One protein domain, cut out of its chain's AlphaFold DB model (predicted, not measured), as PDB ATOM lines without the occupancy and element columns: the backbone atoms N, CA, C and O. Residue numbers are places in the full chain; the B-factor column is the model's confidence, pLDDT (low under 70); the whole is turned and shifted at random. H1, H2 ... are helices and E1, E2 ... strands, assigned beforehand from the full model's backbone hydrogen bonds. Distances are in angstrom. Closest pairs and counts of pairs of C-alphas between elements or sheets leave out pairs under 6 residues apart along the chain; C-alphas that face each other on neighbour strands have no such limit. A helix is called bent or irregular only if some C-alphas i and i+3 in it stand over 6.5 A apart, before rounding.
ATOM      1  N   LEU A   2     122.877  95.819 119.069       95.06
ATOM      2  CA  LEU A   2     123.307  96.058 120.459       95.06
ATOM      3  C   LEU A   2     123.882  94.817 121.168       95.06
ATOM      4  O   LEU A   2     124.998  94.876 121.664       95.06
ATOM      5  N   PHE A   3     123.181  93.678 121.154       96.56
ATOM      6  CA  PHE A   3     123.663  92.451 121.812       96.56
ATOM      7  C   PHE A   3     125.028  91.972 121.281       96.56
ATOM      8  O   PHE A   3     125.903  91.600 122.051       96.56
ATOM      9  N   ILE A   4     125.254  92.066 119.963       97.25
ATOM     10  CA  ILE A   4     126.550  91.734 119.340       97.25
ATOM     11  C   ILE A   4     127.649  92.688 119.834       97.25
ATOM     12  O   ILE A   4     128.775  92.261 120.071       97.25
ATOM     13  N   TRP A   5     127.330  93.976 119.998       96.62
ATOM     14  CA  TRP A   5     128.268  94.964 120.527       96.62
ATOM     15  C   TRP A   5     128.624  94.698 121.998       96.62
ATOM     16  O   TRP A   5     129.800  94.763 122.348       96.62
ATOM     17  N   LEU A   6     127.651  94.314 122.829       97.69
ATOM     18  CA  LEU A   6     127.886  93.909 124.222       97.69
ATOM     19  C   LEU A   6     128.751  92.644 124.301       97.69
ATOM     20  O   LEU A   6     129.745  92.622 125.026       97.69
ATOM     21  N   ALA A   7     128.453  91.634 123.477       97.44
ATOM     22  CA  ALA A   7     129.285  90.438 123.364       97.44
ATOM     23  C   ALA A   7     130.721  90.778 122.932       97.44
ATOM     24  O   ALA A   7     131.679  90.215 123.458       97.44
ATOM     25  N   LEU A   8     130.889  91.736 122.013       97.19
ATOM     26  CA  LEU A   8     132.203  92.211 121.576       97.19
ATOM     27  C   LEU A   8     132.954  92.928 122.700       97.19
ATOM     28  O   LEU A   8     134.161  92.724 122.827       97.19
ATOM     29  N   LEU A   9     132.269  93.762 123.487       96.69
ATOM     30  CA  LEU A   9     132.855  94.452 124.634       96.69
ATOM     31  C   LEU A   9     133.369  93.437 125.660       96.69
ATOM     32  O   LEU A   9     134.558  93.454 125.974       96.69
ATOM     33  N   PHE A  10     132.507  92.506 126.082       96.81
ATOM     34  CA  PHE A  10     132.855  91.437 127.022       96.81
ATOM     35  C   PHE A  10     134.056  90.640 126.526       96.81
ATOM     36  O   PHE A  10     135.067  90.503 127.216       96.81
ATOM     37  N   PHE A  11     133.967  90.158 125.283       96.25
ATOM     38  CA  PHE A  11     134.982  89.305 124.688       96.25
ATOM     39  C   PHE A  11     136.323  90.027 124.567       96.25
ATOM     40  O   PHE A  11     137.361  89.433 124.836       96.25
ATOM     41  N   LYS A  12     136.332  91.312 124.191       95.38
ATOM     42  CA  LYS A  12     137.571  92.098 124.089       95.38
ATOM     43  C   LYS A  12     138.238  92.329 125.438       95.38
ATOM     44  O   LYS A  12     139.466  92.295 125.487       95.38
ATOM     45  N   ILE A  13     137.458  92.569 126.490       93.75
ATOM     46  CA  ILE A  13     137.980  92.751 127.848       93.75
ATOM     47  C   ILE A  13     138.666  91.461 128.302       93.75
ATOM     48  O   ILE A  13     139.862  91.473 128.573       93.75
ATOM     49  N   HIS A  14     137.982  90.324 128.190       94.50
ATOM     50  CA  HIS A  14     138.561  89.032 128.566       94.50
ATOM     51  C   HIS A  14     139.739  88.638 127.665       94.50
ATOM     52  O   HIS A  14     140.749  88.117 128.130       94.50
ATOM     53  N   LEU A  15     139.683  88.941 126.362       94.12
ATOM     54  CA  LEU A  15     140.810  88.711 125.454       94.12
ATOM     55  C   LEU A  15     142.037  89.549 125.841       94.12
ATOM     56  O   LEU A  15     143.169  89.078 125.700       94.12
ATOM     57  N   LYS A  16     141.834  90.776 126.341       94.62
ATOM     58  CA  LYS A  16     142.915  91.648 126.816       94.62
ATOM     59  C   LYS A  16     143.635  91.046 128.023       94.62
ATOM     60  O   LYS A  16     144.857  91.206 128.109       94.62
ATOM     61  N   ASP A  17     142.938  90.296 128.871       94.31
ATOM     62  CA  ASP A  17     143.509  89.647 130.057       94.31
ATOM     63  C   ASP A  17     144.557  88.580 129.733       94.31
ATOM     64  O   ASP A  17     145.409  88.286 130.567       94.31
ATOM     65  N   ARG A  18     144.617  88.095 128.484       92.75
ATOM     66  CA  ARG A  18     145.745  87.281 127.987       92.75
ATOM     67  C   ARG A  18     147.078  88.033 127.940       92.75
ATOM     68  O   ARG A  18     148.118  87.432 127.701       92.75
ATOM     69  N   SER A  19     147.047  89.356 128.089       93.12
ATOM     70  CA  SER A  19     148.233  90.220 128.120       93.12
ATOM     71  C   SER A  19     148.467  90.880 129.481       93.12
ATOM     72  O   SER A  19     149.467  91.580 129.650       93.12
ATOM     73  N   VAL A  20     147.554  90.696 130.438       93.06
ATOM     74  CA  VAL A  20     147.633  91.304 131.770       93.06
ATOM     75  C   VAL A  20     148.233  90.281 132.720       93.06
ATOM     76  O   VAL A  20     147.649  89.227 132.940       93.06
ATOM     77  N   ARG A  21     149.408  90.576 133.281       93.06
ATOM     78  CA  ARG A  21     150.053  89.682 134.250       93.06
ATOM     79  C   ARG A  21     149.217  89.571 135.517       93.06
ATOM     80  O   ARG A  21     148.783  90.593 136.049       93.06
ATOM     81  N   LEU A  22     149.069  88.348 136.019       93.56
ATOM     82  CA  LEU A  22     148.448  88.089 137.315       93.56
ATOM     83  C   LEU A  22     149.306  88.679 138.443       93.56
ATOM     84  O   LEU A  22     148.805  89.341 139.351       93.56
ATOM     85  N   HIS A  23     150.623  88.504 138.338       92.62
ATOM     86  CA  HIS A  23     151.593  89.056 139.273       92.62
ATOM     87  C   HIS A  23     152.268  90.303 138.694       92.62
ATOM     88  O   HIS A  23     152.845  90.284 137.605       92.62
ATOM     89  N   LYS A  24     152.241  91.411 139.448       89.56
ATOM     90  CA  LYS A  24     152.999  92.622 139.083       89.56
ATOM     91  C   LYS A  24     154.510  92.368 139.102       89.56
ATOM     92  O   LYS A  24     155.215  92.888 138.240       89.56
ATOM     93  N   ASP A  25     154.990  91.579 140.068       92.88
ATOM     94  CA  ASP A  25     156.386  91.137 140.136       92.88
ATOM     95  C   ASP A  25     156.587  89.880 139.262       92.88
ATOM     96  O   ASP A  25     156.028  88.828 139.585       92.88
ATOM     97  N   PRO A  26     157.403  89.944 138.188       87.38
ATOM     98  CA  PRO A  26     157.635  88.818 137.276       87.38
ATOM     99  C   PRO A  26     158.349  87.620 137.913       87.38
ATOM    100  O   PRO A  26     158.449  86.570 137.284       87.38
ATOM    101  N   ARG A  27     158.912  87.781 139.115       93.12
ATOM    102  CA  ARG A  27     159.621  86.711 139.830       93.12
ATOM    103  C   ARG A  27     158.678  85.735 140.525       93.12
ATOM    104  O   ARG A  27     159.103  84.627 140.827       93.12
ATOM    105  N   ILE A  28     157.446  86.160 140.809       94.62
ATOM    106  CA  ILE A  28     156.440  85.326 141.477       94.62
ATOM    107  C   ILE A  28     155.922  84.267 140.504       94.62
ATOM    108  O   ILE A  28     155.832  83.101 140.869       94.62
ATOM    109  N   GLY A  29     155.666  84.666 139.257       92.75
ATOM    110  CA  GLY A  29     155.275  83.748 138.199       92.75
ATOM    111  C   GLY A  29     154.926  84.458 136.882       92.75
ATOM    112  O   GLY A  29     154.765  85.688 136.862       92.75
ATOM    113  N   PRO A  30     154.896  83.717 135.757       93.19
ATOM    114  CA  PRO A  30     154.628  84.256 134.425       93.19
ATOM    115  C   PRO A  30     153.134  84.325 134.057       93.19
ATOM    116  O   PRO A  30     152.822  84.761 132.949       93.19
ATOM    117  N   GLU A  31     152.239  83.875 134.937       95.62
ATOM    118  CA  GLU A  31     150.804  83.722 134.693       95.62
ATOM    119  C   GLU A  31     150.136  85.053 134.332       95.62
ATOM    120  O   GLU A  31     150.493  86.141 134.814       95.62
ATOM    121  N   VAL A  32     149.111  84.961 133.489       95.06
ATOM    122  CA  VAL A  32     148.253  86.084 133.108       95.06
ATOM    123  C   VAL A  32     146.849  85.895 133.667       95.06
ATOM    124  O   VAL A  32     146.411  84.781 133.927       95.06
ATOM    125  N   VAL A  33     146.113  86.993 133.835       92.56
ATOM    126  CA  VAL A  33     144.725  86.964 134.331       92.56
ATOM    127  C   VAL A  33     143.857  86.040 133.467       92.56
ATOM    128  O   VAL A  33     143.045  85.282 133.988       92.56
ATOM    129  N   GLY A  34     144.100  86.027 132.152       91.38
ATOM    130  CA  GLY A  34     143.387  85.168 131.208       91.38
ATOM    131  C   GLY A  34     143.615  83.657 131.369       91.38
ATOM    132  O   GLY A  34     142.899  82.888 130.724       91.38
ATOM    133  N   ASP A  35     144.575  83.220 132.191       92.69
ATOM    134  CA  ASP A  35     144.795  81.795 132.490       92.69
ATOM    135  C   ASP A  35     143.711  81.229 133.426       92.69
ATOM    136  O   ASP A  35     143.517  80.017 133.479       92.69
ATOM    137  N   ALA A  36     142.961  82.091 134.126       89.00
ATOM    138  CA  ALA A  36     141.860  81.693 135.008       89.00
ATOM    139  C   ALA A  36     140.545  81.368 134.267       89.00
ATOM    140  O   ALA A  36     139.568  80.954 134.900       89.00
ATOM    141  N   TYR A  37     140.490  81.591 132.950       88.88
ATOM    142  CA  TYR A  37     139.276  81.457 132.144       88.88
ATOM    143  C   TYR A  37     139.213  80.120 131.408       88.88
ATOM    144  O   TYR A  37     140.195  79.688 130.798       88.88
ATOM    145  N   ASP A  38     138.020  79.524 131.350       87.00
ATOM    146  CA  ASP A  38     137.729  78.494 130.355       87.00
ATOM    147  C   ASP A  38     137.418  79.160 129.006       87.00
ATOM    148  O   ASP A  38     136.350  79.725 128.764       87.00
ATOM    149  N   TRP A  39     138.387  79.118 128.093       88.44
ATOM    150  CA  TRP A  39     138.227  79.675 126.750       88.44
ATOM    151  C   TRP A  39     137.214  78.904 125.892       88.44
ATOM    152  O   TRP A  39     136.719  79.458 124.904       88.44
ATOM    153  N   GLY A  40     136.889  77.659 126.253       87.31
ATOM    154  CA  GLY A  40     135.811  76.886 125.642       87.31
ATOM    155  C   GLY A  40     134.458  77.565 125.833       87.31
ATOM    156  O   GLY A  40     133.716  77.735 124.861       87.31
ATOM    157  N   ASP A  41     134.198  78.085 127.033       85.62
ATOM    158  CA  ASP A  41     132.962  78.806 127.361       85.62
ATOM    159  C   ASP A  41     132.809  80.119 126.572       85.62
ATOM    160  O   ASP A  41     131.695  80.593 126.328       85.62
ATOM    161  N   MET A  42     133.920  80.687 126.092       90.94
ATOM    162  CA  MET A  42     133.938  81.894 125.257       90.94
ATOM    163  C   MET A  42     133.694  81.607 123.767       90.94
ATOM    164  O   MET A  42     133.539  82.544 122.976       90.94
ATOM    165  N   HIS A  43     133.649  80.335 123.347       91.38
ATOM    166  CA  HIS A  43     133.477  79.971 121.938       91.38
ATOM    167  C   HIS A  43     132.165  80.513 121.362       91.38
ATOM    168  O   HIS A  43     132.144  81.038 120.243       91.38
ATOM    169  N   HIS A  44     131.079  80.427 122.134       92.88
ATOM    170  CA  HIS A  44     129.779  80.945 121.725       92.88
ATOM    171  C   HIS A  44     129.818  82.462 121.484       92.88
ATOM    172  O   HIS A  44     129.425  82.932 120.412       92.88
ATOM    173  N   LEU A  45     130.371  83.219 122.437       94.50
ATOM    174  CA  LEU A  45     130.535  84.668 122.313       94.50
ATOM    175  C   LEU A  45     131.401  85.020 121.109       94.50
ATOM    176  O   LEU A  45     131.047  85.900 120.330       94.50
ATOM    177  N   HIS A  46     132.501  84.301 120.897       95.19
ATOM    178  CA  HIS A  46     133.350  84.514 119.733       95.19
ATOM    179  C   HIS A  46     132.595  84.286 118.410       95.19
ATOM    180  O   HIS A  46     132.767  85.058 117.460       95.19
ATOM    181  N   ALA A  47     131.723  83.275 118.333       95.38
ATOM    182  CA  ALA A  47     130.867  83.057 117.167       95.38
ATOM    183  C   ALA A  47     129.906  84.237 116.937       95.38
ATOM    184  O   ALA A  47     129.828  84.743 115.813       95.38
ATOM    185  N   ILE A  48     129.249  84.732 117.994       96.81
ATOM    186  CA  ILE A  48     128.384  85.923 117.938       96.81
ATOM    187  C   ILE A  48     129.167  87.143 117.449       96.81
ATOM    188  O   ILE A  48     128.738  87.829 116.520       96.81
ATOM    189  N   VAL A  49     130.328  87.408 118.043       97.12
ATOM    190  CA  VAL A  49     131.151  88.589 117.759       97.12
ATOM    191  C   VAL A  49     131.627  88.618 116.308       97.12
ATOM    192  O   VAL A  49     131.681  89.683 115.693       97.12
ATOM    193  N   ARG A  50     131.934  87.454 115.729       95.50
ATOM    194  CA  ARG A  50     132.337  87.349 114.320       95.50
ATOM    195  C   ARG A  50     131.173  87.313 113.338       95.50
ATOM    196  O   ARG A  50     131.425  87.431 112.140       95.50
ATOM    197  N   SER A  51     129.930  87.182 113.803       95.69
ATOM    198  CA  SER A  51     128.756  87.074 112.928       95.69
ATOM    199  C   SER A  51     128.636  88.180 111.868       95.69
ATOM    200  O   SER A  51     128.304  87.835 110.733       95.69
ATOM    201  N   PRO A  52     128.989  89.463 112.121       94.50
ATOM    202  CA  PRO A  52     128.932  90.480 111.071       94.50
ATOM    203  C   PRO A  52     129.955  90.229 109.957       94.50
ATOM    204  O   PRO A  52     129.671  90.471 108.787       94.50
ATOM    205  N   TYR A  53     131.137  89.712 110.309       93.69
ATOM    206  CA  TYR A  53     132.196  89.386 109.353       93.69
ATOM    207  C   TYR A  53     131.868  88.119 108.555       93.69
ATOM    208  O   TYR A  53     132.027  88.088 107.337       93.69
ATOM    209  N   THR A  54     131.371  87.080 109.229       92.69
ATOM    210  CA  THR A  54     130.998  85.809 108.590       92.69
ATOM    211  C   THR A  54     129.635  85.856 107.904       92.69
ATOM    212  O   THR A  54     129.250  84.878 107.267       92.69
ATOM    213  N   LYS A  55     128.901  86.972 108.033       93.25
ATOM    214  CA  LYS A  55     127.505  87.133 107.596       93.25
ATOM    215  C   LYS A  55     126.569  86.080 108.204       93.25
ATOM    216  O   LYS A  55     125.535  85.756 107.621       93.25
ATOM    217  N   ALA A  56     126.936  85.535 109.364       94.38
ATOM    218  CA  ALA A  56     126.110  84.560 110.052       94.38
ATOM    219  C   ALA A  56     124.883  85.247 110.659       94.38
ATOM    220  O   ALA A  56     124.998  86.287 111.308       94.38
ATOM    221  N   SER A  57     123.708  84.653 110.473       94.44
ATOM    222  CA  SER A  57     122.477  85.135 111.105       94.44
ATOM    223  C   SER A  57     122.359  84.592 112.526       94.44
ATOM    224  O   SER A  57     122.711  83.442 112.777       94.44
ATOM    225  N   LEU A  58     121.850  85.394 113.459       95.69
ATOM    226  CA  LEU A  58     121.545  84.946 114.819       95.69
ATOM    227  C   LEU A  58     120.059  84.607 114.896       95.69
ATOM    228  O   LEU A  58     119.223  85.473 114.635       95.69
ATOM    229  N   LEU A  59     119.728  83.372 115.268       95.38
ATOM    230  CA  LEU A  59     118.345  83.021 115.580       95.38
ATOM    231  C   LEU A  59     117.943  83.576 116.959       95.38
ATOM    232  O   LEU A  59     118.811  83.721 117.822       95.38
ATOM    233  N   PRO A  60     116.648  83.854 117.213       92.69
ATOM    234  CA  PRO A  60     116.206  84.536 118.435       92.69
ATOM    235  C   PRO A  60     116.677  83.881 119.737       92.69
ATOM    236  O   PRO A  60     117.053  84.581 120.670       92.69
ATOM    237  N   GLY A  61     116.730  82.545 119.782       93.94
ATOM    238  CA  GLY A  61     117.174  81.800 120.962       93.94
ATOM    239  C   GLY A  61     118.641  82.015 121.344       93.94
ATOM    240  O   GLY A  61     119.013  81.646 122.447       93.94
ATOM    241  N   VAL A  62     119.464  82.599 120.466       96.12
ATOM    242  CA  VAL A  62     120.863  82.959 120.754       96.12
ATOM    243  C   VAL A  62     120.965  84.195 121.642       96.12
ATOM    244  O   VAL A  62     121.948  84.364 122.355       96.12
ATOM    245  N   ILE A  63     119.973  85.081 121.581       95.94
ATOM    246  CA  ILE A  63     119.989  86.303 122.376       95.94
ATOM    247  C   ILE A  63     119.720  85.924 123.830       95.94
ATOM    248  O   ILE A  63     118.718  85.278 124.145       95.94
ATOM    249  N   GLY A  64     120.661  86.288 124.695       97.00
ATOM    250  CA  GLY A  64     120.532  86.120 126.132       97.00
ATOM    251  C   GLY A  64     119.679  87.211 126.773       97.00
ATOM    252  O   GLY A  64     119.103  88.055 126.084       97.00
ATOM    253  N   SER A  65     119.599  87.181 128.097       98.25
ATOM    254  CA  SER A  65     118.894  88.187 128.887       98.25
ATOM    255  C   SER A  65     119.476  89.572 128.631       98.25
ATOM    256  O   SER A  65     120.693  89.747 128.701       98.25
ATOM    257  N   LEU A  66     118.627  90.554 128.333       98.12
ATOM    258  CA  LEU A  66     119.048  91.916 128.013       98.12
ATOM    259  C   LEU A  66     118.010  92.936 128.481       98.12
ATOM    260  O   LEU A  66     116.910  93.019 127.940       98.12
ATOM    261  N   ARG A  67     118.404  93.802 129.417       98.00
ATOM    262  CA  ARG A  67     117.575  94.915 129.889       98.00
ATOM    263  C   ARG A  67     118.305  96.244 129.760       98.00
ATOM    264  O   ARG A  67     119.515  96.324 129.959       98.00
ATOM    265  N   ILE A  68     117.542  97.282 129.430       97.88
ATOM    266  CA  ILE A  68     118.016  98.660 129.296       97.88
ATOM    267  C   ILE A  68     117.147  99.528 130.198       97.88
ATOM    268  O   ILE A  68     115.921  99.458 130.117       97.88
ATOM    269  N   TYR A  69     117.780 100.350 131.024       97.31
ATOM    270  CA  TYR A  69     117.113 101.228 131.974       97.31
ATOM    271  C   TYR A  69     117.614 102.659 131.844       97.31
ATOM    272  O   TYR A  69     118.784 102.908 131.536       97.31
ATOM    273  N   GLU A  70     116.726 103.604 132.131       96.06
ATOM    274  CA  GLU A  70     117.136 104.964 132.438       96.06
ATOM    275  C   GLU A  70     117.744 105.005 133.846       96.06
ATOM    276  O   GLU A  70     117.157 104.479 134.792       96.06
ATOM    277  N   ILE A  71     118.908 105.635 133.983       94.12
ATOM    278  CA  ILE A  71     119.613 105.812 135.252       94.12
ATOM    279  C   ILE A  71     119.391 107.227 135.775       94.12
ATOM    280  O   ILE A  71     119.546 108.209 135.042       94.12
ATOM    281  N   THR A  72     119.053 107.322 137.057       90.81
ATOM    282  CA  THR A  72     118.921 108.578 137.796       90.81
ATOM    283  C   THR A  72     119.729 108.538 139.088       90.81
ATOM    284  O   THR A  72     119.780 107.523 139.784       90.81
ATOM    285  N   GLY A  73     120.281 109.695 139.448       74.38
ATOM    286  CA  GLY A  73     121.163 109.829 140.598       74.38
ATOM    287  C   GLY A  73     122.543 109.242 140.315       74.38
ATOM    288  O   GLY A  73     122.680 108.215 139.654       74.38
ATOM    289  N   GLU A  74     123.561 109.926 140.821       69.69
ATOM    290  CA  GLU A  74     124.954 109.527 140.659       69.69
ATOM    291  C   GLU A  74     125.555 109.311 142.048       69.69
ATOM    292  O   GLU A  74     125.606 110.235 142.864       69.69
ATOM    293  N   LEU A  75     125.933 108.070 142.347       73.88
ATOM    294  CA  LEU A  75     126.717 107.732 143.537       73.88
ATOM    295  C   LEU A  75     128.190 107.999 143.261       73.88
ATOM    296  O   LEU A  75     128.879 108.611 144.077       73.88
ATOM    297  N   THR A  76     128.653 107.563 142.093       65.81
ATOM    298  CA  THR A  76     129.928 107.980 141.521       65.81
ATOM    299  C   THR A  76     129.634 109.146 140.597       65.81
ATOM    300  O   THR A  76     128.811 108.988 139.706       65.81
ATOM    301  N   GLN A  77     130.307 110.288 140.755       71.25
ATOM    302  CA  GLN A  77     130.203 111.462 139.860       71.25
ATOM    303  C   GLN A  77     130.652 111.177 138.403       71.25
ATOM    304  O   GLN A  77     130.940 112.092 137.637       71.25
ATOM    305  N   ASP A  78     130.762 109.900 138.041       77.94
ATOM    306  CA  ASP A  78     131.113 109.396 136.737       77.94
ATOM    307  C   ASP A  78     129.848 108.982 135.982       77.94
ATOM    308  O   ASP A  78     129.027 108.181 136.434       77.94
ATOM    309  N   ALA A  79     129.751 109.464 134.749       84.75
ATOM    310  CA  ALA A  79     128.736 109.051 133.790       84.75
ATOM    311  C   ALA A  79     129.026 107.666 133.169       84.75
ATOM    312  O   ALA A  79     128.327 107.256 132.243       84.75
ATOM    313  N   TRP A  80     130.066 106.953 133.616       91.31
ATOM    314  CA  TRP A  80     130.481 105.656 133.080       91.31
ATOM    315  C   TRP A  80     130.845 104.698 134.211       91.31
ATOM    316  O   TRP A  80     131.713 104.973 135.026       91.31
ATOM    317  N   ASP A  81     130.190 103.547 134.210       91.81
ATOM    318  CA  ASP A  81     130.493 102.391 135.027       91.81
ATOM    319  C   ASP A  81     130.375 101.028 134.286       91.81
ATOM    320  O   ASP A  81     129.327 100.721 133.707       91.81
ATOM    321  N   TYR A  82     131.437 100.207 134.347       95.25
ATOM    322  CA  TYR A  82     131.521  98.831 133.830       95.25
ATOM    323  C   TYR A  82     131.680  97.816 134.964       95.25
ATOM    324  O   TYR A  82     132.519  97.991 135.848       95.25
ATOM    325  N   LEU A  83     130.964  96.700 134.883       95.94
ATOM    326  CA  LEU A  83     131.196  95.509 135.701       95.94
ATOM    327  C   LEU A  83     130.852  94.277 134.891       95.94
ATOM    328  O   LEU A  83     129.902  94.284 134.110       95.94
ATOM    329  N   ASP A  84     131.563  93.191 135.150       96.75
ATOM    330  CA  ASP A  84     131.130  91.884 134.708       96.75
ATOM    331  C   ASP A  84     131.350  90.803 135.760       96.75
ATOM    332  O   ASP A  84     132.143  90.940 136.693       96.75
ATOM    333  N   PHE A  85     130.576  89.739 135.590       96.94
ATOM    334  CA  PHE A  85     130.682  88.472 136.284       96.94
ATOM    335  C   PHE A  85     131.210  87.468 135.266       96.94
ATOM    336  O   PHE A  85     130.436  86.857 134.527       96.94
ATOM    337  N   SER A  86     132.533  87.346 135.186       93.00
ATOM    338  CA  SER A  86     133.227  86.628 134.113       93.00
ATOM    339  C   SER A  86     132.748  85.177 133.959       93.00
ATOM    340  O   SER A  86     132.424  84.744 132.853       93.00
ATOM    341  N   TYR A  87     132.610  84.453 135.077       92.12
ATOM    342  CA  TYR A  87     132.116  83.068 135.103       92.12
ATOM    343  C   TYR A  87     130.626  82.949 134.763       92.12
ATOM    344  O   TYR A  87     130.201  81.969 134.158       92.12
ATOM    345  N   ASP A  88     129.841  83.973 135.092       95.75
ATOM    346  CA  ASP A  88     128.400  84.000 134.844       95.75
ATOM    347  C   ASP A  88     128.060  84.714 133.522       95.75
ATOM    348  O   ASP A  88     126.892  85.021 133.276       95.75
ATOM    349  N   GLN A  89     129.066  85.033 132.692       96.31
ATOM    350  CA  GLN A  89     128.976  85.752 131.410       96.31
ATOM    351  C   GLN A  89     127.938  86.883 131.392       96.31
ATOM    352  O   GLN A  89     127.186  87.059 130.427       96.31
ATOM    353  N   THR A  90     127.880  87.626 132.496       98.44
ATOM    354  CA  THR A  90     126.913  88.699 132.725       98.44
ATOM    355  C   THR A  90     127.659  90.006 132.876       98.44
ATOM    356  O   THR A  90     128.670  90.064 133.566       98.44
ATOM    357  N   MET A  91     127.163  91.064 132.247       98.12
ATOM    358  CA  MET A  91     127.756  92.390 132.313       98.12
ATOM    359  C   MET A  91     126.744  93.467 132.654       98.12
ATOM    360  O   MET A  91     125.556  93.364 132.342       98.12
ATOM    361  N   VAL A  92     127.275  94.530 133.236       98.25
ATOM    362  CA  VAL A  92     126.609  95.787 133.525       98.25
ATOM    363  C   VAL A  92     127.423  96.901 132.879       98.25
ATOM    364  O   VAL A  92     128.629  97.017 133.095       98.25
ATOM    365  N   VAL A  93     126.759  97.722 132.073       97.19
ATOM    366  CA  VAL A  93     127.355  98.863 131.377       97.19
ATOM    367  C   VAL A  93     126.458 100.071 131.587       97.19
ATOM    368  O   VAL A  93     125.273 100.004 131.273       97.19
ATOM    369  N   ARG A  94     127.001 101.197 132.047       94.94
ATOM    370  CA  ARG A  94     126.268 102.468 132.118       94.94
ATOM    371  C   ARG A  94     126.918 103.548 131.262       94.94
ATOM    372  O   ARG A  94     128.044 103.912 131.516       94.94
ATOM    373  N   VAL A  95     126.215 104.172 130.327       94.44
ATOM    374  CA  VAL A  95     126.723 105.357 129.613       94.44
ATOM    375  C   VAL A  95     125.760 106.523 129.811       94.44
ATOM    376  O   VAL A  95     124.631 106.511 129.317       94.44
ATOM    377  N   GLY A  96     126.192 107.533 130.564       92.62
ATOM    378  CA  GLY A  96     125.360 108.642 131.018       92.62
ATOM    379  C   GLY A  96     124.162 108.144 131.818       92.62
ATOM    380  O   GLY A  96     124.300 107.535 132.879       92.62
ATOM    381  N   ARG A  97     122.969 108.391 131.271       93.50
ATOM    382  CA  ARG A  97     121.680 107.975 131.843       93.50
ATOM    383  C   ARG A  97     121.180 106.637 131.303       93.50
ATOM    384  O   ARG A  97     120.034 106.294 131.550       93.50
ATOM    385  N   VAL A  98     121.981 105.894 130.543       96.00
ATOM    386  CA  VAL A  98     121.573 104.599 129.983       96.00
ATOM    387  C   VAL A  98     122.341 103.492 130.683       96.00
ATOM    388  O   VAL A  98     123.553 103.400 130.531       96.00
ATOM    389  N   GLY A  99     121.642 102.653 131.439       96.88
ATOM    390  CA  GLY A  99     122.186 101.448 132.057       96.88
ATOM    391  C   GLY A  99     121.738 100.211 131.295       96.88
ATOM    392  O   GLY A  99     120.588 100.117 130.875       96.88
ATOM    393  N   ILE A 100     122.643  99.262 131.103       98.38
ATOM    394  CA  ILE A 100     122.416  98.035 130.350       98.38
ATOM    395  C   ILE A 100     122.910  96.870 131.197       98.38
ATOM    396  O   ILE A 100     124.040  96.896 131.680       98.38
ATOM    397  N   VAL A 101     122.076  95.844 131.342       98.56
ATOM    398  CA  VAL A 101     122.458  94.556 131.927       98.56
ATOM    399  C   VAL A 101     122.241  93.478 130.881       98.56
ATOM    400  O   VAL A 101     121.173  93.426 130.268       98.56
ATOM    401  N   ALA A 102     123.244  92.631 130.664       98.56
ATOM    402  CA  ALA A 102     123.149  91.543 129.704       98.56
ATOM    403  C   ALA A 102     123.840  90.274 130.192       98.56
ATOM    404  O   ALA A 102     124.982  90.338 130.640       98.56
ATOM    405  N   THR A 103     123.187  89.131 130.016       98.38
ATOM    406  CA  THR A 103     123.807  87.807 130.121       98.38
ATOM    407  C   THR A 103     123.960  87.235 128.722       98.38
ATOM    408  O   THR A 103     123.038  87.284 127.914       98.38
ATOM    409  N   LEU A 104     125.150  86.738 128.395       97.81
ATOM    410  CA  LEU A 104     125.547  86.525 127.001       97.81
ATOM    411  C   LEU A 104     125.372  85.081 126.509       97.81
ATOM    412  O   LEU A 104     125.565  84.824 125.323       97.81
ATOM    413  N   ASN A 105     124.999  84.151 127.390       96.56
ATOM    414  CA  ASN A 105     124.918  82.717 127.088       96.56
ATOM    415  C   ASN A 105     123.733  81.994 127.758       96.56
ATOM    416  O   ASN A 105     123.742  80.769 127.861       96.56
ATOM    417  N   ASP A 106     122.713  82.719 128.215       96.62
ATOM    418  CA  ASP A 106     121.626  82.145 129.022       96.62
ATOM    419  C   ASP A 106     120.302  81.998 128.264       96.62
ATOM    420  O   ASP A 106     119.352  81.429 128.792       96.62
ATOM    421  N   SER A 107     120.220  82.494 127.025       96.19
ATOM    422  CA  SER A 107     118.994  82.457 126.221       96.19
ATOM    423  C   SER A 107     117.774  82.969 127.005       96.19
ATOM    424  O   SER A 107     116.790  82.247 127.144       96.19
ATOM    425  N   THR A 108     117.845  84.194 127.534       96.62
ATOM    426  CA  THR A 108     116.772  84.889 128.281       96.62
ATOM    427  C   THR A 108     116.378  84.250 129.621       96.62
ATOM    428  O   THR A 108     115.307  84.560 130.154       96.62
ATOM    429  N   ALA A 109     117.185  83.334 130.164       96.00
ATOM    430  CA  ALA A 109     116.882  82.670 131.428       96.00
ATOM    431  C   ALA A 109     116.875  83.639 132.614       96.00
ATOM    432  O   ALA A 109     115.950  83.583 133.415       96.00
ATOM    433  N   GLY A 110     117.849  84.546 132.706       96.38
ATOM    434  CA  GLY A 110     117.936  85.567 133.751       96.38
ATOM    435  C   GLY A 110     116.721  86.495 133.800       96.38
ATOM    436  O   GLY A 110     116.162  86.709 134.873       96.38
ATOM    437  N   GLU A 111     116.249  86.982 132.651       96.62
ATOM    438  CA  GLU A 111     115.004  87.759 132.569       96.62
ATOM    439  C   GLU A 111     113.788  86.942 133.002       96.62
ATOM    440  O   GLU A 111     112.948  87.432 133.750       96.62
ATOM    441  N   SER A 112     113.706  85.684 132.565       96.19
ATOM    442  CA  SER A 112     112.576  84.811 132.899       96.19
ATOM    443  C   SER A 112     112.543  84.484 134.397       96.19
ATOM    444  O   SER A 112     111.485  84.553 135.017       96.19
ATOM    445  N   ALA A 113     113.711  84.190 134.977       96.38
ATOM    446  CA  ALA A 113     113.910  83.840 136.383       96.38
ATOM    447  C   ALA A 113     113.453  84.938 137.347       96.38
ATOM    448  O   ALA A 113     112.990  84.648 138.446       96.38
ATOM    449  N   TRP A 114     113.599  86.196 136.933       95.69
ATOM    450  CA  TRP A 114     113.348  87.360 137.776       95.69
ATOM    451  C   TRP A 114     112.192  88.234 137.289       95.69
ATOM    452  O   TRP A 114     112.028  89.339 137.805       95.69
ATOM    453  N   SER A 115     111.398  87.754 136.329       95.88
ATOM    454  CA  SER A 115     110.305  88.498 135.684       95.88
ATOM    455  C   SER A 115     109.421  89.249 136.683       95.88
ATOM    456  O   SER A 115     109.352  90.472 136.605       95.88
ATOM    457  N   ASP A 116     108.905  88.572 137.713       94.00
ATOM    458  CA  ASP A 116     108.065  89.182 138.758       94.00
ATOM    459  C   ASP A 116     108.689  90.430 139.411       94.00
ATOM    460  O   ASP A 116     107.992  91.383 139.753       94.00
ATOM    461  N   ARG A 117     110.016  90.453 139.589       93.38
ATOM    462  CA  ARG A 117     110.733  91.603 140.169       93.38
ATOM    463  C   ARG A 117     111.124  92.656 139.147       93.38
ATOM    464  O   ARG A 117     111.304  93.815 139.508       93.38
ATOM    465  N   LEU A 118     111.330  92.259 137.899       96.69
ATOM    466  CA  LEU A 118     111.648  93.194 136.828       96.69
ATOM    467  C   LEU A 118     110.394  93.947 136.373       96.69
ATOM    468  O   LEU A 118     110.502  95.100 135.966       96.69
ATOM    469  N   ASP A 119     109.226  93.313 136.463       96.25
ATOM    470  CA  ASP A 119     107.952  93.850 135.978       96.25
ATOM    471  C   ASP A 119     107.356  94.919 136.905       96.25
ATOM    472  O   ASP A 119     106.542  95.728 136.465       96.25
ATOM    473  N   VAL A 120     107.798  94.990 138.168       96.38
ATOM    474  CA  VAL A 120     107.407  96.077 139.087       96.38
ATOM    475  C   VAL A 120     108.170  97.384 138.845       96.38
ATOM    476  O   VAL A 120     107.815  98.410 139.423       96.38
ATOM    477  N   ILE A 121     109.225  97.378 138.020       96.81
ATOM    478  CA  ILE A 121     110.011  98.580 137.714       96.81
ATOM    479  C   ILE A 121     109.176  99.506 136.825       96.81
ATOM    480  O   ILE A 121     108.900  99.198 135.669       96.81
ATOM    481  N   ASP A 122     108.822 100.678 137.349       95.19
ATOM    482  CA  ASP A 122     107.903 101.621 136.696       95.19
ATOM    483  C   ASP A 122     108.530 102.998 136.394       95.19
ATOM    484  O   ASP A 122     107.828 103.981 136.135       95.19
ATOM    485  N   GLY A 123     109.861 103.097 136.447       94.62
ATOM    486  CA  GLY A 123     110.588 104.341 136.211       94.62
ATOM    487  C   GLY A 123     112.110 104.173 136.184       94.62
ATOM    488  O   GLY A 123     112.610 103.047 136.147       94.62
ATOM    489  N   PRO A 124     112.859 105.292 136.195       95.88
ATOM    490  CA  PRO A 124     114.317 105.270 136.231       95.88
ATOM    491  C   PRO A 124     114.849 104.567 137.483       95.88
ATOM    492  O   PRO A 124     114.261 104.690 138.562       95.88
ATOM    493  N   ILE A 125     115.991 103.896 137.355       96.12
ATOM    494  CA  ILE A 125     116.656 103.177 138.449       96.12
ATOM    495  C   ILE A 125     117.953 103.882 138.868       96.12
ATOM    496  O   ILE A 125     118.519 104.682 138.128       96.12
ATOM    497  N   SER A 126     118.435 103.596 140.072       94.19
ATOM    498  CA  SER A 126     119.740 104.064 140.559       94.19
ATOM    499  C   SER A 126     120.884 103.141 140.130       94.19
ATOM    500  O   SER A 126     120.659 102.007 139.704       94.19
ATOM    501  N   GLU A 127     122.130 103.589 140.312       93.19
ATOM    502  CA  GLU A 127     123.316 102.750 140.081       93.19
ATOM    503  C   GLU A 127     123.281 101.437 140.878       93.19
ATOM    504  O   GLU A 127     123.532 100.376 140.316       93.19
ATOM    505  N   LEU A 128     122.912 101.469 142.166       94.69
ATOM    506  CA  LEU A 128     122.865 100.255 142.998       94.69
ATOM    507  C   LEU A 128     121.806  99.267 142.519       94.69
ATOM    508  O   LEU A 128     122.023  98.062 142.566       94.69
ATOM    509  N   GLN A 129     120.678  99.774 142.026       96.75
ATOM    510  CA  GLN A 129     119.631  98.942 141.445       96.75
ATOM    511  C   GLN A 129     120.096  98.301 140.140       96.75
ATOM    512  O   GLN A 129     119.832  97.125 139.911       96.75
ATOM    513  N   LEU A 130     120.851  99.033 139.314       97.31
ATOM    514  CA  LEU A 130     121.475  98.473 138.119       97.31
ATOM    515  C   LEU A 130     122.466  97.350 138.482       97.31
ATOM    516  O   LEU A 130     122.443  96.290 137.852       97.31
ATOM    517  N   ARG A 131     123.291  97.543 139.525       97.12
ATOM    518  CA  ARG A 131     124.191  96.497 140.055       97.12
ATOM    519  C   ARG A 131     123.431  95.285 140.580       97.12
ATOM    520  O   ARG A 131     123.834  94.160 140.302       97.12
ATOM    521  N   GLU A 132     122.336  95.505 141.307       98.25
ATOM    522  CA  GLU A 132     121.492  94.424 141.818       98.25
ATOM    523  C   GLU A 132     120.877  93.607 140.683       98.25
ATOM    524  O   GLU A 132     120.931  92.384 140.732       98.25
ATOM    525  N   ILE A 133     120.375  94.251 139.624       98.44
ATOM    526  CA  ILE A 133     119.856  93.543 138.443       98.44
ATOM    527  C   ILE A 133     120.974  92.737 137.761       98.44
ATOM    528  O   ILE A 133     120.751  91.596 137.360       98.44
ATOM    529  N   GLY A 134     122.193  93.283 137.688       98.50
ATOM    530  CA  GLY A 134     123.380  92.536 137.258       98.50
ATOM    531  C   GLY A 134     123.626  91.278 138.091       98.50
ATOM    532  O   GLY A 134     123.808  90.199 137.531       98.50
ATOM    533  N   ALA A 135     123.565  91.398 139.418       98.56
ATOM    534  CA  ALA A 135     123.717  90.274 140.337       98.56
ATOM    535  C   ALA A 135     122.583  89.242 140.204       98.56
ATOM    536  O   ALA A 135     122.840  88.040 140.221       98.56
ATOM    537  N   MET A 136     121.339  89.693 140.014       98.38
ATOM    538  CA  MET A 136     120.182  88.831 139.746       98.38
ATOM    539  C   MET A 136     120.417  87.978 138.492       98.38
ATOM    540  O   MET A 136     120.244  86.759 138.529       98.38
ATOM    541  N   PHE A 137     120.853  88.602 137.397       98.69
ATOM    542  CA  PHE A 137     121.120  87.918 136.128       98.69
ATOM    543  C   PHE A 137     122.296  86.945 136.236       98.69
ATOM    544  O   PHE A 137     122.185  85.803 135.790       98.69
ATOM    545  N   ALA A 138     123.384  87.365 136.886       98.56
ATOM    546  CA  ALA A 138     124.549  86.520 137.114       98.56
ATOM    547  C   ALA A 138     124.185  85.273 137.932       98.56
ATOM    548  O   ALA A 138     124.490  84.158 137.510       98.56
ATOM    549  N   LEU A 139     123.453  85.435 139.042       98.31
ATOM    550  CA  LEU A 139     123.019  84.305 139.864       98.31
ATOM    551  C   LEU A 139     122.077  83.370 139.097       98.31
ATOM    552  O   LEU A 139     122.269  82.158 139.120       98.31
ATOM    553  N   ALA A 140     121.098  83.916 138.369       98.00
ATOM    554  CA  ALA A 140     120.200  83.092 137.562       98.00
ATOM    555  C   ALA A 140     120.972  82.260 136.531       98.00
ATOM    556  O   ALA A 140     120.696  81.075 136.365       98.00
ATOM    557  N   ASN A 141     121.980  82.845 135.878       97.81
ATOM    558  CA  ASN A 141     122.808  82.115 134.927       97.81
ATOM    559  C   ASN A 141     123.719  81.071 135.593       97.81
ATOM    560  O   ASN A 141     123.963  80.008 135.016       97.81
ATOM    561  N   ARG A 142     124.213  81.356 136.802       97.06
ATOM    562  CA  ARG A 142     124.998  80.422 137.625       97.06
ATOM    563  C   ARG A 142     124.189  79.197 138.043       97.06
ATOM    564  O   ARG A 142     124.712  78.083 138.094       97.06
ATOM    565  N   ASP A 143     122.914  79.413 138.350       97.69
ATOM    566  CA  ASP A 143     122.025  78.401 138.915       97.69
ATOM    567  C   ASP A 143     121.163  77.675 137.887       97.69
ATOM    568  O   ASP A 143     120.403  76.779 138.256       97.69
ATOM    569  N   LEU A 144     121.337  77.979 136.598       96.62
ATOM    570  CA  LEU A 144     120.804  77.164 135.512       96.62
ATOM    571  C   LEU A 144     121.276  75.712 135.634       96.62
ATOM    572  O   LEU A 144     122.465  75.416 135.508       96.62
ATOM    573  N   ILE A 145     120.314  74.807 135.827       97.00
ATOM    574  CA  ILE A 145     120.553  73.360 135.874       97.00
ATOM    575  C   ILE A 145     120.786  72.834 134.457       97.00
ATOM    576  O   ILE A 145     121.791  72.182 134.184       97.00
ATOM    577  N   ASP A 146     119.867  73.159 133.548       95.19
ATOM    578  CA  ASP A 146     119.925  72.763 132.145       95.19
ATOM    579  C   ASP A 146     120.365  73.986 131.314       95.19
ATOM    580  O   ASP A 146     119.597  74.934 131.134       95.19
ATOM    581  N   ARG A 147     121.614  73.998 130.822       94.44
ATOM    582  CA  ARG A 147     122.152  75.138 130.052       94.44
ATOM    583  C   ARG A 147     121.716  75.098 128.580       94.44
ATOM    584  O   ARG A 147     121.633  74.012 127.999       94.44
ATOM    585  N   PRO A 148     121.488  76.258 127.936       95.31
ATOM    586  CA  PRO A 148     121.271  76.311 126.497       95.31
ATOM    587  C   PRO A 148     122.486  75.794 125.722       95.31
ATOM    588  O   PRO A 148     123.631  76.092 126.063       95.31
ATOM    589  N   VAL A 149     122.234  75.041 124.650       95.31
ATOM    590  CA  VAL A 149     123.291  74.514 123.778       95.31
ATOM    591  C   VAL A 149     123.311  75.310 122.485       95.31
ATOM    592  O   VAL A 149     122.371  75.266 121.689       95.31
ATOM    593  N   PHE A 150     124.400  76.036 122.262       95.69
ATOM    594  CA  PHE A 150     124.576  76.858 121.072       95.69
ATOM    595  C   PHE A 150     125.291  76.095 119.965       95.69
ATOM    596  O   PHE A 150     126.141  75.240 120.208       95.69
ATOM    597  N   SER A 151     124.960  76.398 118.715       95.12
ATOM    598  CA  SER A 151     125.569  75.745 117.555       95.12
ATOM    599  C   SER A 151     125.656  76.694 116.371       95.12
ATOM    600  O   SER A 151     124.844  77.606 116.231       95.12
ATOM    601  N   THR A 152     126.632  76.465 115.494       94.12
ATOM    602  CA  THR A 152     126.698  77.121 114.183       94.12
ATOM    603  C   THR A 152     126.298  76.112 113.116       94.12
ATOM    604  O   THR A 152     126.978  75.108 112.925       94.12
ATOM    605  N   LEU A 153     125.195  76.374 112.424       93.50
ATOM    606  CA  LEU A 153     124.726  75.586 111.292       93.50
ATOM    607  C   LEU A 153     125.222  76.219 109.998       93.50
ATOM    608  O   LEU A 153     125.063  77.421 109.793       93.50
ATOM    609  N   ILE A 154     125.800  75.401 109.123       92.06
ATOM    610  CA  ILE A 154     126.223  75.811 107.786       92.06
ATOM    611  C   ILE A 154     125.363  75.052 106.783       92.06
ATOM    612  O   ILE A 154     125.427  73.825 106.714       92.06
ATOM    613  N   TYR A 155     124.567  75.781 106.008       88.06
ATOM    614  CA  TYR A 155     123.743  75.233 104.938       88.06
ATOM    615  C   TYR A 155     124.330  75.607 103.579       88.06
ATOM    616  O   TYR A 155     124.640  76.773 103.321       88.06
ATOM    617  N   ASP A 156     124.518  74.592 102.734       84.62
ATOM    618  CA  ASP A 156     124.996  74.709 101.349       84.62
ATOM    619  C   ASP A 156     126.269  75.567 101.172       84.62
ATOM    620  O   ASP A 156     126.468  76.241 100.169       84.62
ATOM    621  N   LYS A 157     127.131  75.608 102.201       78.00
ATOM    622  CA  LYS A 157     128.361  76.432 102.271       78.00
ATOM    623  C   LYS A 157     128.162  77.945 102.048       78.00
ATOM    624  O   LYS A 157     129.148  78.680 102.050       78.00
ATOM    625  N   ALA A 158     126.927  78.410 101.898       79.81
ATOM    626  CA  ALA A 158     126.577  79.795 101.598       79.81
ATOM    627  C   ALA A 158     125.904  80.494 102.785       79.81
ATOM    628  O   ALA A 158     126.044  81.707 102.946       79.81
ATOM    629  N   PHE A 159     125.210  79.735 103.638       86.38
ATOM    630  CA  PHE A 159     124.444  80.276 104.754       86.38
ATOM    631  C   PHE A 159     124.989  79.762 106.078       86.38
ATOM    632  O   PHE A 159     125.050  78.556 106.305       86.38
ATOM    633  N   ALA A 160     125.356  80.684 106.963       93.69
ATOM    634  CA  ALA A 160     125.717  80.378 108.338       93.69
ATOM    635  C   ALA A 160     124.643  80.927 109.280       93.69
ATOM    636  O   ALA A 160     124.227  82.082 109.163       93.69
ATOM    637  N   MET A 161     124.204  80.112 110.232       95.38
ATOM    638  CA  MET A 161     123.272  80.516 111.278       95.38
ATOM    639  C   MET A 161     123.815  80.092 112.629       95.38
ATOM    640  O   MET A 161     124.233  78.951 112.803       95.38
ATOM    641  N   ILE A 162     123.769  80.992 113.598       96.50
ATOM    642  CA  ILE A 162     123.993  80.664 114.999       96.50
ATOM    643  C   ILE A 162     122.620  80.366 115.588       96.50
ATOM    644  O   ILE A 162     121.695  81.175 115.480       96.50
ATOM    645  N   THR A 163     122.482  79.182 116.165       96.06
ATOM    646  CA  THR A 163     121.244  78.672 116.749       96.06
ATOM    647  C   THR A 163     121.465  78.270 118.201       96.06
ATOM    648  O   THR A 163     122.600  78.162 118.671       96.06
ATOM    649  N   CYS A 164     120.360  78.045 118.898       95.88
ATOM    650  CA  CYS A 164     120.316  77.606 120.275       95.88
ATOM    651  C   CYS A 164     119.241  76.528 120.431       95.88
ATOM    652  O   CYS A 164     118.102  76.715 119.997       95.88
ATOM    653  N   GLN A 165     119.597  75.425 121.081       95.75
ATOM    654  CA  GLN A 165     118.638  74.513 121.681       95.75
ATOM    655  C   GLN A 165     118.402  74.955 123.126       95.75
ATOM    656  O   GLN A 165     119.280  74.815 123.979       95.75
ATOM    657  N   ARG A 166     117.205  75.488 123.391       93.31
ATOM    658  CA  ARG A 166     116.799  75.951 124.719       93.31
ATOM    659  C   ARG A 166     116.106  74.811 125.484       93.31
ATOM    660  O   ARG A 166     115.022  74.401 125.062       93.31
ATOM    661  N   PRO A 167     116.690  74.287 126.576       92.69
ATOM    662  CA  PRO A 167     115.980  73.367 127.461       92.69
ATOM    663  C   PRO A 167     114.894  74.106 128.269       92.69
ATOM    664  O   PRO A 167     114.900  75.339 128.322       92.69
ATOM    665  N   PRO A 168     113.951  73.390 128.910       94.19
ATOM    666  CA  PRO A 168     113.037  74.000 129.873       94.19
ATOM    667  C   PRO A 168     113.808  74.729 130.979       94.19
ATOM    668  O   PRO A 168     114.783  74.192 131.502       94.19
ATOM    669  N   LEU A 169     113.357  75.929 131.352       95.06
ATOM    670  CA  LEU A 169     113.992  76.704 132.414       95.06
ATOM    671  C   LEU A 169     113.885  75.956 133.746       95.06
ATOM    672  O   LEU A 169     112.784  75.728 134.249       95.06
ATOM    673  N   LYS A 170     115.037  75.607 134.316       96.75
ATOM    674  CA  LYS A 170     115.160  75.050 135.661       96.75
ATOM    675  C   LYS A 170     116.348  75.681 136.361       96.75
ATOM    676  O   LYS A 170     117.459  75.687 135.825       96.75
ATOM    677  N   LEU A 171     116.090  76.176 137.558       96.44
ATOM    678  CA  LEU A 171     117.077  76.795 138.424       96.44
ATOM    679  C   LEU A 171     117.219  75.950 139.682       96.44
ATOM    680  O   LEU A 171     116.286  75.237 140.059       96.44
ATOM    681  N   LYS A 172     118.377  76.038 140.329       97.19
ATOM    682  CA  LYS A 172     118.512  75.588 141.716       97.19
ATOM    683  C   LYS A 172     117.570  76.388 142.618       97.19
ATOM    684  O   LYS A 172     117.155  77.497 142.274       97.19
ATOM    685  N   ASP A 173     117.273  75.831 143.787       96.38
ATOM    686  CA  ASP A 173     116.540  76.556 144.819       96.38
ATOM    687  C   ASP A 173     117.297  77.829 145.209       96.38
ATOM    688  O   ASP A 173     118.524  77.831 145.340       96.38
ATOM    689  N   PHE A 174     116.555  78.921 145.393       95.06
ATOM    690  CA  PHE A 174     117.143  80.208 145.734       95.06
ATOM    691  C   PHE A 174     117.820  80.148 147.109       95.06
ATOM    692  O   PHE A 174     117.153  79.981 148.131       95.06
ATOM    693  N   ALA A 175     119.137  80.349 147.128       96.31
ATOM    694  CA  ALA A 175     119.929  80.491 148.343       96.31
ATOM    695  C   ALA A 175     120.214  81.984 148.604       96.31
ATOM    696  O   ALA A 175     120.935  82.604 147.812       96.31
TER     697      ALA A 175
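What this domain is: This is residues 2 to 175 of the 236 residues of an uncharacterized protein of Novosphingobium nitrogenifigens DSM 19370 (UniProt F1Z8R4). A four-stranded antiparallel sheet, in the order E1, E4, E3, E2, has the long helix H6 along one face and H1 across the other. Beside this body the hairpin of E5 and E6 makes a second, two-stranded sheet covered by H3, and the loop of residues 18 to 32 reaches far out past the end of H1. The printed part has 174 residues, with six named helices and six named strands in the order H1 H2 H3 E1 E2 E3 E4 H4 H5 H6 E5 E6, a mixed class of helices and strands. It is compact, with a radius of gyration of the C-alphas of 17.5 A and spans of 51 by 49 by 34 A.

Where its parts are: The larger sheet holds E1, residues 66 to 70, E2, 80 to 85 and 17.5 A long, E3, 90 to 95, and E4, 98 to 103, both 16.9 A. H6, residues 127 to 143, is 24.4 A long. H1, residues 2 to 17, is 23.3 A long and begins at C-alpha 2 (123.307, 96.058, 120.459). H2 is 33 to 36, H3 43 to 54, H4 109 to 113 and H5 115 to 118. E5, 149 to 155, is 18.9 A long; E6, 159 to 165, is 18.8 A and ends at C-alpha 165 (118.638, 74.513, 121.681).

How they stand to each other: E2, E3 and E4 form a meander, each strand the antiparallel neighbour of the one before; with E1, the antiparallel neighbour of E4, they form a Greek key. N 67 and O 101 of E1 and E4 are 2.9 A apart, N 100 and O 93 of E4 and E3 2.7 A, and N 92 and O 83 of E3 and E2 2.8 A, within hydrogen-bond range. H6 and H1 lie on opposite faces, three layers with the sheet between helices. H6 runs along the strands, over E4 and E3, at a height over the sheet of 7.8 A; its closest C-alpha pair with E3 is Thr 90 and Ala 138, 5.4 A. H1 runs across the strands at a height of 10.5 A. H1 touches H3 with residues 4 to 11 alone, at a steep tilt of 60 degrees, opposite ways; the closest C-alphas are Leu 8 and Val 49, 5.4 A. H1 also touches H2, at Asp 17 and Gly 34, 4.6 A. The closest C-alphas of H3 and E5 are His 44 and Phe 150, 6.6 A. In the hairpin E5 and E6, N 153 and O 161 are 2.8 A apart. H4 touches H6, at Gly 110 and Phe 137, 4.6 A, and only grazes the larger sheet; H5 is close to H4 but not clearly touching, 7.7 A. Each O i to N i+4 pair is within hydrogen-bond range in H1, H4 and H6, and 6 of 8 are in H3, which is irregular, with C-alphas 49 and 52 7.3 A apart; H2 and H5 are too short for such a pair.

The domain as a whole: The two C-alphas farthest apart, of Arg 27 and Asp 122, are 53.9 A apart. The printed part has no cut. The links H1 to H2 and H3 to E1 are long. The mean pLDDT of the printed part is 93.9, with residues 74 and 76 under 70.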